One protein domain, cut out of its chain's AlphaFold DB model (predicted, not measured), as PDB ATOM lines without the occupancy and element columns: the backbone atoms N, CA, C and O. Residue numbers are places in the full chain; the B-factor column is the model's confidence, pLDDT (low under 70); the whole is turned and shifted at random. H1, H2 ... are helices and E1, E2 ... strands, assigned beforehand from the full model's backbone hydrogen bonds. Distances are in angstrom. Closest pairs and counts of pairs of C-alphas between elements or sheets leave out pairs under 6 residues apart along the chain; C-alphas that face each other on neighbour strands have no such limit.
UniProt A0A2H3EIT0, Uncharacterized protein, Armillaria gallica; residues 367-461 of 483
ATOM      1  N   ALA A 367      53.609 -19.748 -14.127       89.12
ATOM      2  CA  ALA A 367      54.477 -20.914 -13.992       89.12
ATOM      3  C   ALA A 367      53.693 -22.194 -13.634       89.12
ATOM      4  O   ALA A 367      53.934 -23.242 -14.226       89.12
ATOM      5  N   GLY A 368      52.702 -22.100 -12.739       87.50
ATOM      6  CA  GLY A 368      51.842 -23.223 -12.350       87.50
ATOM      7  C   GLY A 368      50.879 -23.709 -13.441       87.50
ATOM      8  O   GLY A 368      50.270 -24.762 -13.277       87.50
ATOM      9  N   LEU A 369      50.732 -22.972 -14.550       87.12
ATOM     10  CA  LEU A 369      49.948 -23.401 -15.713       87.12
ATOM     11  C   LEU A 369      50.771 -24.225 -16.709       87.12
ATOM     12  O   LEU A 369      50.190 -25.003 -17.460       87.12
ATOM     13  N   ALA A 370      52.101 -24.100 -16.704       84.31
ATOM     14  CA  ALA A 370      52.960 -24.670 -17.742       84.31
ATOM     15  C   ALA A 370      52.802 -26.194 -17.902       84.31
ATOM     16  O   ALA A 370      52.726 -26.696 -19.021       84.31
ATOM     17  N   PHE A 371      52.682 -26.923 -16.787       77.88
ATOM     18  CA  PHE A 371      52.471 -28.376 -16.797       77.88
ATOM     19  C   PHE A 371      51.027 -28.786 -17.068       77.88
ATOM     20  O   PHE A 371      50.788 -29.818 -17.694       77.88
ATOM     21  N   VAL A 372      50.062 -27.981 -16.621       77.75
ATOM     22  CA  VAL A 372      48.637 -28.236 -16.869       77.75
ATOM     23  C   VAL A 372      48.310 -28.052 -18.354       77.75
ATOM     24  O   VAL A 372      47.488 -28.772 -18.907       77.75
ATOM     25  N   MET A 373      49.018 -27.137 -19.018       76.19
ATOM     26  CA  MET A 373      48.908 -26.839 -20.446       76.19
ATOM     27  C   MET A 373      49.853 -27.692 -21.313       76.19
ATOM     28  O   MET A 373      50.235 -27.265 -22.395       76.19
ATOM     29  N   ALA A 374      50.270 -28.874 -20.835       66.00
ATOM     30  CA  ALA A 374      50.905 -29.959 -21.604       66.00
ATOM     31  C   ALA A 374      51.975 -29.546 -22.645       66.00
ATOM     32  O   ALA A 374      52.097 -30.156 -23.710       66.00
ATOM     33  N   SER A 375      52.756 -28.505 -22.362       67.75
ATOM     34  CA  SER A 375      53.687 -27.949 -23.343       67.75
ATOM     35  C   SER A 375      54.971 -28.782 -23.386       67.75
ATOM     36  O   SER A 375      55.593 -29.037 -22.356       67.75
ATOM     37  N   LYS A 376      55.396 -29.206 -24.587       76.25
ATOM     38  CA  LYS A 376      56.653 -29.968 -24.789       76.25
ATOM     39  C   LYS A 376      57.904 -29.159 -24.441       76.25
ATOM     40  O   LYS A 376      58.960 -29.735 -24.201       76.25
ATOM     41  N   THR A 377      57.759 -27.840 -24.408       86.25
ATOM     42  CA  THR A 377      58.755 -26.863 -23.982       86.25
ATOM     43  C   THR A 377      58.061 -25.892 -23.036       86.25
ATOM     44  O   THR A 377      56.916 -25.526 -23.281       86.25
ATOM     45  N   ILE A 378      58.728 -25.448 -21.972       90.31
ATOM     46  CA  ILE A 378      58.159 -24.474 -21.024       90.31
ATOM     47  C   ILE A 378      59.131 -23.309 -20.793       90.31
ATOM     48  O   ILE A 378      60.344 -23.490 -20.935       90.31
ATOM     49  N   PRO A 379      58.656 -22.100 -20.452       90.88
ATOM     50  CA  PRO A 379      59.547 -20.977 -20.187       90.88
ATOM     51  C   PRO A 379      60.343 -21.193 -18.890       90.88
ATOM     52  O   PRO A 379      59.857 -21.785 -17.926       90.88
ATOM     53  N   ALA A 380      61.578 -20.689 -18.851       89.94
ATOM     54  CA  ALA A 380      62.350 -20.639 -17.611       89.94
ATOM     55  C   ALA A 380      61.731 -19.648 -16.613       89.94
ATOM     56  O   ALA A 380      61.181 -18.619 -17.003       89.94
ATOM     57  N   TYR A 381      61.878 -19.928 -15.318       89.19
ATOM     58  CA  TYR A 381      61.296 -19.092 -14.267       89.19
ATOM     59  C   TYR A 381      62.197 -17.922 -13.870       89.19
ATOM     60  O   TYR A 381      63.382 -18.108 -13.575       89.19
ATOM     61  N   TYR A 382      61.609 -16.728 -13.781       87.88
ATOM     62  CA  TYR A 382      62.244 -15.533 -13.230       87.88
ATOM     63  C   TYR A 382      61.264 -14.804 -12.314       87.88
ATOM     64  O   TYR A 382      60.246 -14.287 -12.765       87.88
ATOM     65  N   GLU A 383      61.608 -14.700 -11.030       86.62
ATOM     66  CA  GLU A 383      60.752 -14.059 -10.019       86.62
ATOM     67  C   GLU A 383      60.402 -12.599 -10.349       86.62
ATOM     68  O   GLU A 383      59.365 -12.108  -9.911       86.62
ATOM     69  N   SER A 384      61.275 -11.908 -11.090       88.62
ATOM     70  CA  SER A 384      61.164 -10.485 -11.424       88.62
ATOM     71  C   SER A 384      60.572 -10.205 -12.810       88.62
ATOM     72  O   SER A 384      60.586  -9.051 -13.236       88.62
ATOM     73  N   GLN A 385      60.142 -11.231 -13.551       90.38
ATOM     74  CA  GLN A 385      59.571 -11.047 -14.887       90.38
ATOM     75  C   GLN A 385      58.216 -10.347 -14.800       90.38
ATOM     76  O   GLN A 385      57.462 -10.555 -13.846       90.38
ATOM     77  N   SER A 386      57.884  -9.518 -15.792       93.50
ATOM     78  CA  SER A 386      56.524  -8.991 -15.864       93.50
ATOM     79  C   SER A 386      55.537 -10.110 -16.208       93.50
ATOM     80  O   SER A 386      55.874 -11.076 -16.894       93.50
ATOM     81  N   LEU A 387      54.298  -9.980 -15.733       94.00
ATOM     82  CA  LEU A 387      53.276 -11.001 -15.968       94.00
ATOM     83  C   LEU A 387      52.983 -11.188 -17.451       94.00
ATOM     84  O   LEU A 387      52.856 -12.315 -17.910       94.00
ATOM     85  N   GLU A 388      52.943 -10.097 -18.209       94.25
ATOM     86  CA  GLU A 388      52.656 -10.178 -19.636       94.25
ATOM     87  C   GLU A 388      53.802 -10.828 -20.423       94.25
ATOM     88  O   GLU A 388      53.546 -11.628 -21.318       94.25
ATOM     89  N   GLU A 389      55.063 -10.565 -20.065       92.75
ATOM     90  CA  GLU A 389      56.209 -11.244 -20.686       92.75
ATOM     91  C   GLU A 389      56.224 -12.741 -20.356       92.75
ATOM     92  O   GLU A 389      56.500 -13.556 -21.234       92.75
ATOM     93  N   ALA A 390      55.926 -13.111 -19.107       92.19
ATOM     94  CA  ALA A 390      55.857 -14.511 -18.693       92.19
ATOM     95  C   ALA A 390      54.707 -15.246 -19.400       92.19
ATOM     96  O   ALA A 390      54.893 -16.360 -19.889       92.19
ATOM     97  N   TRP A 391      53.534 -14.612 -19.490       92.88
ATOM     98  CA  TRP A 391      52.365 -15.151 -20.182       92.88
ATOM     99  C   TRP A 391      52.630 -15.309 -21.677       92.88
ATOM    100  O   TRP A 391      52.437 -16.391 -22.221       92.88
ATOM    101  N   THR A 392      53.167 -14.272 -22.321       91.06
ATOM    102  CA  THR A 392      53.559 -14.308 -23.735       91.06
ATOM    103  C   THR A 392      54.552 -15.436 -24.010       91.06
ATOM    104  O   THR A 392      54.371 -16.198 -24.958       91.06
ATOM    105  N   ALA A 393      55.572 -15.589 -23.158       90.81
ATOM    106  CA  ALA A 393      56.553 -16.659 -23.296       90.81
ATOM    107  C   ALA A 393      55.919 -18.052 -23.161       90.81
ATOM    108  O   ALA A 393      56.301 -18.958 -23.896       90.81
ATOM    109  N   LEU A 394      54.951 -18.225 -22.254       90.69
ATOM    110  CA  LEU A 394      54.219 -19.481 -22.129       90.69
ATOM    111  C   LEU A 394      53.363 -19.750 -23.374       90.69
ATOM    112  O   LEU A 394      53.479 -20.827 -23.947       90.69
ATOM    113  N   VAL A 395      52.559 -18.778 -23.823       88.94
ATOM    114  CA  VAL A 395      51.672 -18.927 -24.992       88.94
ATOM    115  C   VAL A 395      52.458 -19.250 -26.259       88.94
ATOM    116  O   VAL A 395      52.046 -20.131 -27.002       88.94
ATOM    117  N   ASN A 396      53.611 -18.614 -26.482       87.38
ATOM    118  CA  ASN A 396      54.491 -18.916 -27.621       87.38
ATOM    119  C   ASN A 396      54.939 -20.387 -27.668       87.38
ATOM    120  O   ASN A 396      55.207 -20.918 -28.742       87.38
ATOM    121  N   LEU A 397      55.048 -21.036 -26.507       87.75
ATOM    122  CA  LEU A 397      55.531 -22.411 -26.369       87.75
ATOM    123  C   LEU A 397      54.401 -23.446 -26.285       87.75
ATOM    124  O   LEU A 397      54.678 -24.648 -26.274       87.75
ATOM    125  N   MET A 398      53.146 -22.996 -26.227       84.88
ATOM    126  CA  MET A 398      51.992 -23.882 -26.182       84.88
ATOM    127  C   MET A 398      51.820 -24.647 -27.492       84.88
ATOM    128  O   MET A 398      52.080 -24.148 -28.592       84.88
ATOM    129  N   ASP A 399      51.303 -25.864 -27.367       79.94
ATOM    130  CA  ASP A 399      50.876 -26.648 -28.516       79.94
ATOM    131  C   ASP A 399      49.796 -25.895 -29.326       79.94
ATOM    132  O   ASP A 399      49.025 -25.103 -28.772       79.94
ATOM    133  N   CYS A 400      49.767 -26.091 -30.647       79.19
ATOM    134  CA  CYS A 400      48.879 -25.350 -31.549       79.19
ATOM    135  C   CYS A 400      47.392 -25.529 -31.210       79.19
ATOM    136  O   CYS A 400      46.626 -24.579 -31.368       79.19
ATOM    137  N   TRP A 401      46.997 -26.683 -30.662       76.31
ATOM    138  CA  TRP A 401      45.627 -26.924 -30.189       76.31
ATOM    139  C   TRP A 401      45.249 -26.041 -28.994       76.31
ATOM    140  O   TRP A 401      44.139 -25.532 -28.894       76.31
ATOM    141  N   LEU A 402      46.189 -25.804 -28.078       78.56
ATOM    142  CA  LEU A 402      45.930 -24.968 -26.903       78.56
ATOM    143  C   LEU A 402      45.886 -23.488 -27.294       78.56
ATOM    144  O   LEU A 402      45.138 -22.707 -26.708       78.56
ATOM    145  N   ARG A 403      46.667 -23.099 -28.308       84.00
ATOM    146  CA  ARG A 403      46.633 -21.747 -28.880       84.00
ATOM    147  C   ARG A 403      45.339 -21.474 -29.641       84.00
ATOM    148  O   ARG A 403      44.829 -20.361 -29.541       84.00
ATOM    149  N   GLU A 404      44.792 -22.476 -30.332       80.50
ATOM    150  CA  GLU A 404      43.427 -22.439 -30.877       80.50
ATOM    151  C   GLU A 404      42.422 -22.155 -29.760       80.50
ATOM    152  O   GLU A 404      41.712 -21.151 -29.829       80.50
ATOM    153  N   GLU A 405      42.419 -22.961 -28.691       79.50
ATOM    154  CA  GLU A 405      41.506 -22.742 -27.563       79.50
ATOM    155  C   GLU A 405      41.621 -21.310 -27.018       79.50
ATOM    156  O   GLU A 405      40.600 -20.634 -26.883       79.50
ATOM    157  N   LEU A 406      42.847 -20.809 -26.794       82.62
ATOM    158  CA  LEU A 406      43.107 -19.436 -26.337       82.62
ATOM    159  C   LEU A 406      42.557 -18.355 -27.277       82.62
ATOM    160  O   LEU A 406      42.019 -17.357 -26.790       82.62
ATOM    161  N   LEU A 407      42.697 -18.525 -28.596       81.88
ATOM    162  CA  LEU A 407      42.178 -17.583 -29.594       81.88
ATOM    163  C   LEU A 407      40.650 -17.465 -29.487       81.88
ATOM    164  O   LEU A 407      40.109 -16.362 -29.583       81.88
ATOM    165  N   PHE A 408      39.963 -18.581 -29.238       77.25
ATOM    166  CA  PHE A 408      38.504 -18.633 -29.147       77.25
ATOM    167  C   PHE A 408      37.944 -18.368 -27.735       77.25
ATOM    168  O   PHE A 408      36.726 -18.257 -27.576       77.25
ATOM    169  N   LEU A 409      38.796 -18.165 -26.717       72.38
ATOM    170  CA  LEU A 409      38.368 -17.801 -25.355       72.38
ATOM    171  C   LEU A 409      37.665 -16.445 -25.257       72.38
ATOM    172  O   LEU A 409      36.951 -16.192 -24.289       72.38
ATOM    173  N   GLY A 410      37.903 -15.521 -26.187       66.38
ATOM    174  CA  GLY A 410      37.443 -14.144 -26.044       66.38
ATOM    175  C   GLY A 410      36.972 -13.545 -27.362       66.38
ATOM    176  O   GLY A 410      37.684 -13.635 -28.353       66.38
ATOM    177  N   PRO A 411      35.826 -12.840 -27.392       65.19
ATOM    178  CA  PRO A 411      35.362 -12.156 -28.602       65.19
ATOM    179  C   PRO A 411      36.195 -10.910 -28.942       65.19
ATOM    180  O   PRO A 411      35.961 -10.263 -29.961       65.19
ATOM    181  N   GLU A 412      37.122 -10.517 -28.065       80.88
ATOM    182  CA  GLU A 412      37.923  -9.313 -28.219       80.88
ATOM    183  C   GLU A 412      39.373  -9.650 -28.546       80.88
ATOM    184  O   GLU A 412      39.944 -10.559 -27.943       80.88
ATOM    185  N   PRO A 413      40.012  -8.853 -29.411       84.88
ATOM    186  CA  PRO A 413      41.412  -9.046 -29.714       84.88
ATOM    187  C   PRO A 413      42.295  -8.745 -28.497       84.88
ATOM    188  O   PRO A 413      41.960  -7.917 -27.637       84.88
ATOM    189  N   GLY A 414      43.474  -9.361 -28.479       87.19
ATOM    190  CA  GLY A 414      44.501  -9.102 -27.475       87.19
ATOM    191  C   GLY A 414      44.859  -7.620 -27.338       87.19
ATOM    192  O   GLY A 414      44.902  -6.858 -28.319       87.19
ATOM    193  N   ASN A 415      45.098  -7.177 -26.104       88.44
ATOM    194  CA  ASN A 415      45.420  -5.777 -25.804       88.44
ATOM    195  C   ASN A 415      46.894  -5.522 -25.431       88.44
ATOM    196  O   ASN A 415      47.265  -4.364 -25.260       88.44
ATOM    197  N   ALA A 416      47.735  -6.558 -25.406       85.69
ATOM    198  CA  ALA A 416      49.152  -6.494 -25.038       85.69
ATOM    199  C   ALA A 416      50.117  -6.618 -26.238       85.69
ATOM    200  O   ALA A 416      51.164  -7.248 -26.163       85.69
ATOM    201  N   GLY A 417      49.761  -6.012 -27.373       80.69
ATOM    202  CA  GLY A 417      50.577  -6.010 -28.596       80.69
ATOM    203  C   GLY A 417      50.064  -6.980 -29.658       80.69
ATOM    204  O   GLY A 417      49.696  -6.540 -30.746       80.69
ATOM    205  N   THR A 418      49.943  -8.265 -29.328       81.19
ATOM    206  CA  THR A 418      49.408  -9.294 -30.238       81.19
ATOM    207  C   THR A 418      47.878  -9.326 -30.195       81.19
ATOM    208  O   THR A 418      47.286  -9.241 -29.124       81.19
ATOM    209  N   LYS A 419      47.212  -9.431 -31.354       86.19
ATOM    210  CA  LYS A 419      45.735  -9.428 -31.451       86.19
ATOM    211  C   LYS A 419      45.100 -10.818 -31.390       86.19
ATOM    212  O   LYS A 419      43.938 -10.911 -31.011       86.19
ATOM    213  N   TRP A 420      45.865 -11.850 -31.729       84.06
ATOM    214  CA  TRP A 420      45.435 -13.244 -31.881       84.06
ATOM    215  C   TRP A 420      45.423 -14.054 -30.580       84.06
ATOM    216  O   TRP A 420      45.062 -15.221 -30.571       84.06
ATOM    217  N   ARG A 421      45.805 -13.442 -29.461       86.25
ATOM    218  CA  ARG A 421      45.783 -14.080 -28.147       86.25
ATOM    219  C   ARG A 421      45.384 -13.076 -27.080       86.25
ATOM    220  O   ARG A 421      45.739 -11.901 -27.205       86.25
ATOM    221  N   PRO A 422      44.664 -13.496 -26.035       88.88
ATOM    222  CA  PRO A 422      44.346 -12.619 -24.923       88.88
ATOM    223  C   PRO A 422      45.614 -12.281 -24.126       88.88
ATOM    224  O   PRO A 422      46.513 -13.113 -23.990       88.88
ATOM    225  N   SER A 423      45.677 -11.070 -23.572       91.62
ATOM    226  CA  SER A 423      46.687 -10.729 -22.563       91.62
ATOM    227  C   SER A 423      46.428 -11.461 -21.252       91.62
ATOM    228  O   SER A 423      45.310 -11.931 -21.002       91.62
ATOM    229  N   TRP A 424      47.429 -11.497 -20.372       92.56
ATOM    230  CA  TRP A 424      47.270 -12.091 -19.045       92.56
ATOM    231  C   TRP A 424      46.112 -11.444 -18.274       92.56
ATOM    232  O   TRP A 424      45.269 -12.130 -17.697       92.56
ATOM    233  N   ASP A 425      46.006 -10.116 -18.332       91.31
ATOM    234  CA  ASP A 425      44.929  -9.376 -17.672       91.31
ATOM    235  C   ASP A 425      43.547  -9.728 -18.244       91.31
ATOM    236  O   ASP A 425      42.581  -9.859 -17.489       91.31
ATOM    237  N   GLN A 426      43.431  -9.914 -19.566       89.50
ATOM    238  CA  GLN A 426      42.174 -10.343 -20.190       89.50
ATOM    239  C   GLN A 426      41.772 -11.743 -19.719       89.50
ATOM    240  O   GLN A 426      40.607 -11.934 -19.372       89.50
ATOM    241  N   VAL A 427      42.724 -12.680 -19.655       88.50
ATOM    242  CA  VAL A 427      42.489 -14.047 -19.164       88.50
ATOM    243  C   VAL A 427      42.065 -14.048 -17.701       88.50
ATOM    244  O   VAL A 427      41.194 -14.822 -17.325       88.50
ATOM    245  N   MET A 428      42.638 -13.184 -16.865       89.69
ATOM    246  CA  MET A 428      42.403 -13.229 -15.420       89.69
ATOM    247  C   MET A 428      41.176 -12.446 -14.949       89.69
ATOM    248  O   MET A 428      40.632 -12.757 -13.889       89.69
ATOM    249  N   MET A 429      40.745 -11.430 -15.699       86.19
ATOM    250  CA  MET A 429      39.675 -10.517 -15.273       86.19
ATOM    251  C   MET A 429      38.320 -10.811 -15.918       86.19
ATOM    252  O   MET A 429      37.307 -10.263 -15.476       86.19
ATOM    253  N   ARG A 430      38.282 -11.610 -16.987       82.44
ATOM    254  CA  ARG A 430      37.065 -11.822 -17.776       82.44
ATOM    255  C   ARG A 430      36.453 -13.193 -17.514       82.44
ATOM    256  O   ARG A 430      37.191 -14.156 -17.320       82.44
ATOM    257  N   PRO A 431      35.115 -13.305 -17.548       78.62
ATOM    258  CA  PRO A 431      34.466 -14.607 -17.578       78.62
ATOM    259  C   PRO A 431      34.927 -15.381 -18.814       78.62
ATOM    260  O   PRO A 431      34.905 -14.831 -19.918       78.62
ATOM    261  N   LEU A 432      35.341 -16.631 -18.619       77.56
ATOM    262  CA  LEU A 432      35.689 -17.532 -19.712       77.56
ATOM    263  C   LEU A 432      34.403 -18.147 -20.303       77.56
ATOM    264  O   LEU A 432      33.411 -18.309 -19.584       77.56
ATOM    265  N   PRO A 433      34.355 -18.399 -21.621       71.62
ATOM    266  CA  PRO A 433      33.170 -18.917 -22.293       71.62
ATOM    267  C   PRO A 433      32.884 -20.362 -21.872       71.62
ATOM    268  O   PRO A 433      33.792 -21.168 -21.714       71.62
ATOM    269  N   THR A 434      31.600 -20.697 -21.735       62.44
ATOM    270  CA  THR A 434      31.130 -22.003 -21.236       62.44
ATOM    271  C   THR A 434      30.788 -23.010 -22.340       62.44
ATOM    272  O   THR A 434      30.153 -24.023 -22.058       62.44
ATOM    273  N   TYR A 435      31.096 -22.711 -23.603       61.84
ATOM    274  CA  TYR A 435      30.728 -23.572 -24.730       61.84
ATOM    275  C   TYR A 435      31.865 -24.549 -25.039       61.84
ATOM    276  O   TYR A 435      33.021 -24.137 -25.101       61.84
ATOM    277  N   ASP A 436      31.527 -25.825 -25.252       54.41
ATOM    278  CA  ASP A 436      32.463 -26.814 -25.794       54.41
ATOM    279  C   ASP A 436      32.820 -26.389 -27.223       54.41
ATOM    280  O   ASP A 436      31.970 -26.390 -28.119       54.41
ATOM    281  N   HIS A 437      34.067 -25.971 -27.423       57.28
ATOM    282  CA  HIS A 437      34.592 -25.750 -28.759       57.28
ATOM    283  C   HIS A 437      34.812 -27.115 -29.413       57.28
ATOM    284  O   HIS A 437      35.519 -27.953 -28.862       57.28
ATOM    285  N   ASP A 438      34.208 -27.338 -30.581       54.72
ATOM    286  CA  ASP A 438      34.569 -28.463 -31.447       54.72
ATOM    287  C   ASP A 438      35.873 -28.095 -32.182       54.72
ATOM    288  O   ASP A 438      35.845 -27.139 -32.968       54.72
ATOM    289  N   PRO A 439      37.018 -28.730 -31.870       56.28
ATOM    290  CA  PRO A 439      38.312 -28.330 -32.407       56.28
ATOM    291  C   PRO A 439      38.402 -28.667 -33.895       56.28
ATOM    292  O   PRO A 439      38.024 -29.755 -34.341       56.28
ATOM    293  N   GLY A 440      38.942 -27.742 -34.681       59.72
ATOM    294  CA  GLY A 440      39.094 -27.952 -36.123       59.72
ATOM    295  C   GLY A 440      40.038 -26.981 -36.815       59.72
ATOM    296  O   GLY A 440      40.131 -27.007 -38.046       59.72
ATOM    297  N   VAL A 441      40.706 -26.112 -36.056       67.94
ATOM    298  CA  VAL A 441      41.415 -24.949 -36.573       67.94
ATOM    299  C   VAL A 441      42.796 -24.832 -35.929       67.94
ATOM    300  O   VAL A 441      42.946 -24.453 -34.781       67.94
ATOM    301  N   PHE A 442      43.859 -25.061 -36.688       72.44
ATOM    302  CA  PHE A 442      45.210 -24.940 -36.141       72.44
ATOM    303  C   PHE A 442      45.650 -23.476 -36.063       72.44
ATOM    304  O   PHE A 442      45.622 -22.779 -37.079       72.44
ATOM    305  N   VAL A 443      46.099 -23.027 -34.887       77.69
ATOM    306  CA  VAL A 443      46.769 -21.727 -34.714       77.69
ATOM    307  C   VAL A 443      48.263 -21.961 -34.512       77.69
ATOM    308  O   VAL A 443      48.676 -22.577 -33.527       77.69
ATOM    309  N   ASP A 444      49.074 -21.473 -35.452       80.44
ATOM    310  CA  ASP A 444      50.533 -21.563 -35.414       80.44
ATOM    311  C   ASP A 444      51.204 -20.195 -35.197       80.44
ATOM    312  O   ASP A 444      50.579 -19.157 -35.386       80.44
ATOM    313  N   TRP A 445      52.464 -20.189 -34.751       82.44
ATOM    314  CA  TRP A 445      53.237 -19.000 -34.369       82.44
ATOM    315  C   TRP A 445      54.667 -19.206 -34.843       82.44
ATOM    316  O   TRP A 445      55.330 -20.170 -34.455       82.44
ATOM    317  N   ASP A 446      55.124 -18.298 -35.697       80.31
ATOM    318  CA  ASP A 446      56.468 -18.320 -36.260       80.31
ATOM    319  C   ASP A 446      57.385 -17.410 -35.430       80.31
ATOM    320  O   ASP A 446      57.267 -16.187 -35.479       80.31
ATOM    321  N   GLU A 447      58.334 -18.001 -34.697       79.25
ATOM    322  CA  GLU A 447      59.314 -17.261 -33.883       79.25
ATOM    323  C   GLU A 447      60.178 -16.296 -34.716       79.25
ATOM    324  O   GLU A 447      60.563 -15.228 -34.242       79.25
ATOM    325  N   GLY A 448      60.501 -16.653 -35.962       79.44
ATOM    326  CA  GLY A 448      61.354 -15.846 -36.834       79.44
ATOM    327  C   GLY A 448      60.660 -14.597 -37.376       79.44
ATOM    328  O   GLY A 448      61.341 -13.631 -37.733       79.44
ATOM    329  N   ARG A 449      59.327 -14.617 -37.451       78.81
ATOM    330  CA  ARG A 449      58.496 -13.508 -37.948       78.81
ATOM    331  C   ARG A 449      57.714 -12.797 -36.852       78.81
ATOM    332  O   ARG A 449      57.293 -11.669 -37.082       78.81
ATOM    333  N   ASP A 450      57.566 -13.431 -35.692       81.38
ATOM    334  CA  ASP A 450      56.656 -13.027 -34.619       81.38
ATOM    335  C   ASP A 450      55.213 -12.850 -35.131       81.38
ATOM    336  O   ASP A 450      54.542 -11.850 -34.875       81.38
ATOM    337  N   GLU A 451      54.749 -13.824 -35.921       83.38
ATOM    338  CA  GLU A 451      53.439 -13.806 -36.579       83.38
ATOM    339  C   GLU A 451      52.623 -15.047 -36.195       83.38
ATOM    340  O   GLU A 451      53.085 -16.178 -36.357       83.38
ATOM    341  N   ASP A 452      51.392 -14.829 -35.722       84.06
ATOM    342  CA  ASP A 452      50.384 -15.879 -35.584       84.06
ATOM    343  C   ASP A 452      49.696 -16.129 -36.936       84.06
ATOM    344  O   ASP A 452      49.402 -15.196 -37.692       84.06
ATOM    345  N   SER A 453      49.406 -17.390 -37.240       83.31
ATOM    346  CA  SER A 453      48.721 -17.800 -38.465       83.31
ATOM    347  C   SER A 453      47.732 -18.920 -38.190       83.31
ATOM    348  O   SER A 453      47.825 -19.624 -37.186       83.31
ATOM    349  N   CYS A 454      46.743 -19.056 -39.065       80.88
ATOM    350  CA  CYS A 454      45.667 -19.999 -38.863       80.88
ATOM    351  C   CYS A 454      45.039 -20.410 -40.193       80.88
ATOM    352  O   CYS A 454      44.645 -19.549 -40.987       80.88
ATOM    353  N   ASP A 455      44.933 -21.719 -40.416       74.44
ATOM    354  CA  ASP A 455      44.327 -22.285 -41.618       74.44
ATOM    355  C   ASP A 455      42.864 -22.648 -41.336       74.44
ATOM    356  O   ASP A 455      42.558 -23.674 -40.727       74.44
ATOM    357  N   VAL A 456      41.947 -21.792 -41.792       70.75
ATOM    358  CA  VAL A 456      40.495 -21.985 -41.656       70.75
ATOM    359  C   VAL A 456      39.818 -22.160 -43.007       70.75
ATOM    360  O   VAL A 456      40.162 -21.505 -43.994       70.75
ATOM    361  N   TYR A 457      38.773 -22.989 -43.044       67.19
ATOM    362  CA  TYR A 457      37.858 -23.019 -44.180       67.19
ATOM    363  C   TYR A 457      37.082 -21.700 -44.250       67.19
ATOM    364  O   TYR A 457      36.151 -21.452 -43.486       67.19
ATOM    365  N   CYS A 458      37.471 -20.839 -45.188       64.56
ATOM    366  CA  CYS A 458      36.777 -19.587 -45.445       64.56
ATOM    367  C   CYS A 458      35.513 -19.845 -46.276       64.56
ATOM    368  O   CYS A 458      35.578 -20.377 -47.388       64.56
ATOM    369  N   ILE A 459      34.349 -19.432 -45.767       69.00
ATOM    370  CA  ILE A 459      33.130 -19.369 -46.577       69.00
ATOM    371  C   ILE A 459      33.250 -18.146 -47.490       69.00
ATOM    372  O   ILE A 459      32.923 -17.027 -47.105       69.00
ATOM    373  N   GLU A 460      33.697 -18.361 -48.726       71.00
ATOM    374  CA  GLU A 460      33.832 -17.277 -49.709       71.00
ATOM    375  C   GLU A 460      32.474 -16.669 -50.100       71.00
ATOM    376  O   GLU A 460      32.387 -15.492 -50.463       71.00
ATOM    377  N   ARG A 461      31.399 -17.475 -50.056       56.75
ATOM    378  CA  ARG A 461      30.022 -17.071 -50.381       56.75
ATOM    379  C   ARG A 461      28.999 -17.870 -49.575       56.75
ATOM    380  O   ARG A 461      28.962 -19.092 -49.671       56.75
TER     381      ARG A 461
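AT A GLANCE: This is residues 367 to 461 of the 483 residues of an uncharacterized protein of Armillaria gallica (UniProt A0A2H3EIT0). Little regular structure is here: a loop-rich body in which helix H2 packs on strand E1 of a small antiparallel hairpin, E1 and E2, with H1 joined to H2 by a tight link and long loops running from H2 to H3 and from H3 to E1. The printed part has 95 residues, with H1, H2, H3, E1 and E2 in chain order; the class is mixed, with only 36 residues in named elements. It is compact, radius of gyration of the C-alphas 13.8 A, yet elongated, spanning 51 by 32 by 25 A.

HOW THE PARTS SIT: Start at the hairpin of E1, residues 442 to 446, and E2, residues 451 to 455, where N 444 and O 453 are 2.8 A apart, within hydrogen-bond range. The closest C-alphas of E1 and H2, residues 400 to 408, are Val 443 and Glu 404, 5.1 A apart. H1, residues 387 to 397, is close to H2 but not clearly touching, closest at C-alphas 395 and 403, 7.0 A. H3, residues 424 to 429, only just touches H1, with 3 pairs of C-alphas within 8 A, closest at Glu 388 and Trp 424, 5.7 A. Every O i to N i+4 pair is within hydrogen-bond range in H2 and H3, and 6 of 7 in H1.

IN THESE COORDINATES: Find C-alpha 387 at (53.276, -11.001, -15.968), where H1 begins its 15.6 A. E2 ends at C-alpha 455, (44.327, -22.285, -41.618).

THE WHOLE: The printed part has no cut; the links H2 to H3 and H3 to E1 are long. Sixteen residues have pLDDT under 70, among them 434 to 441.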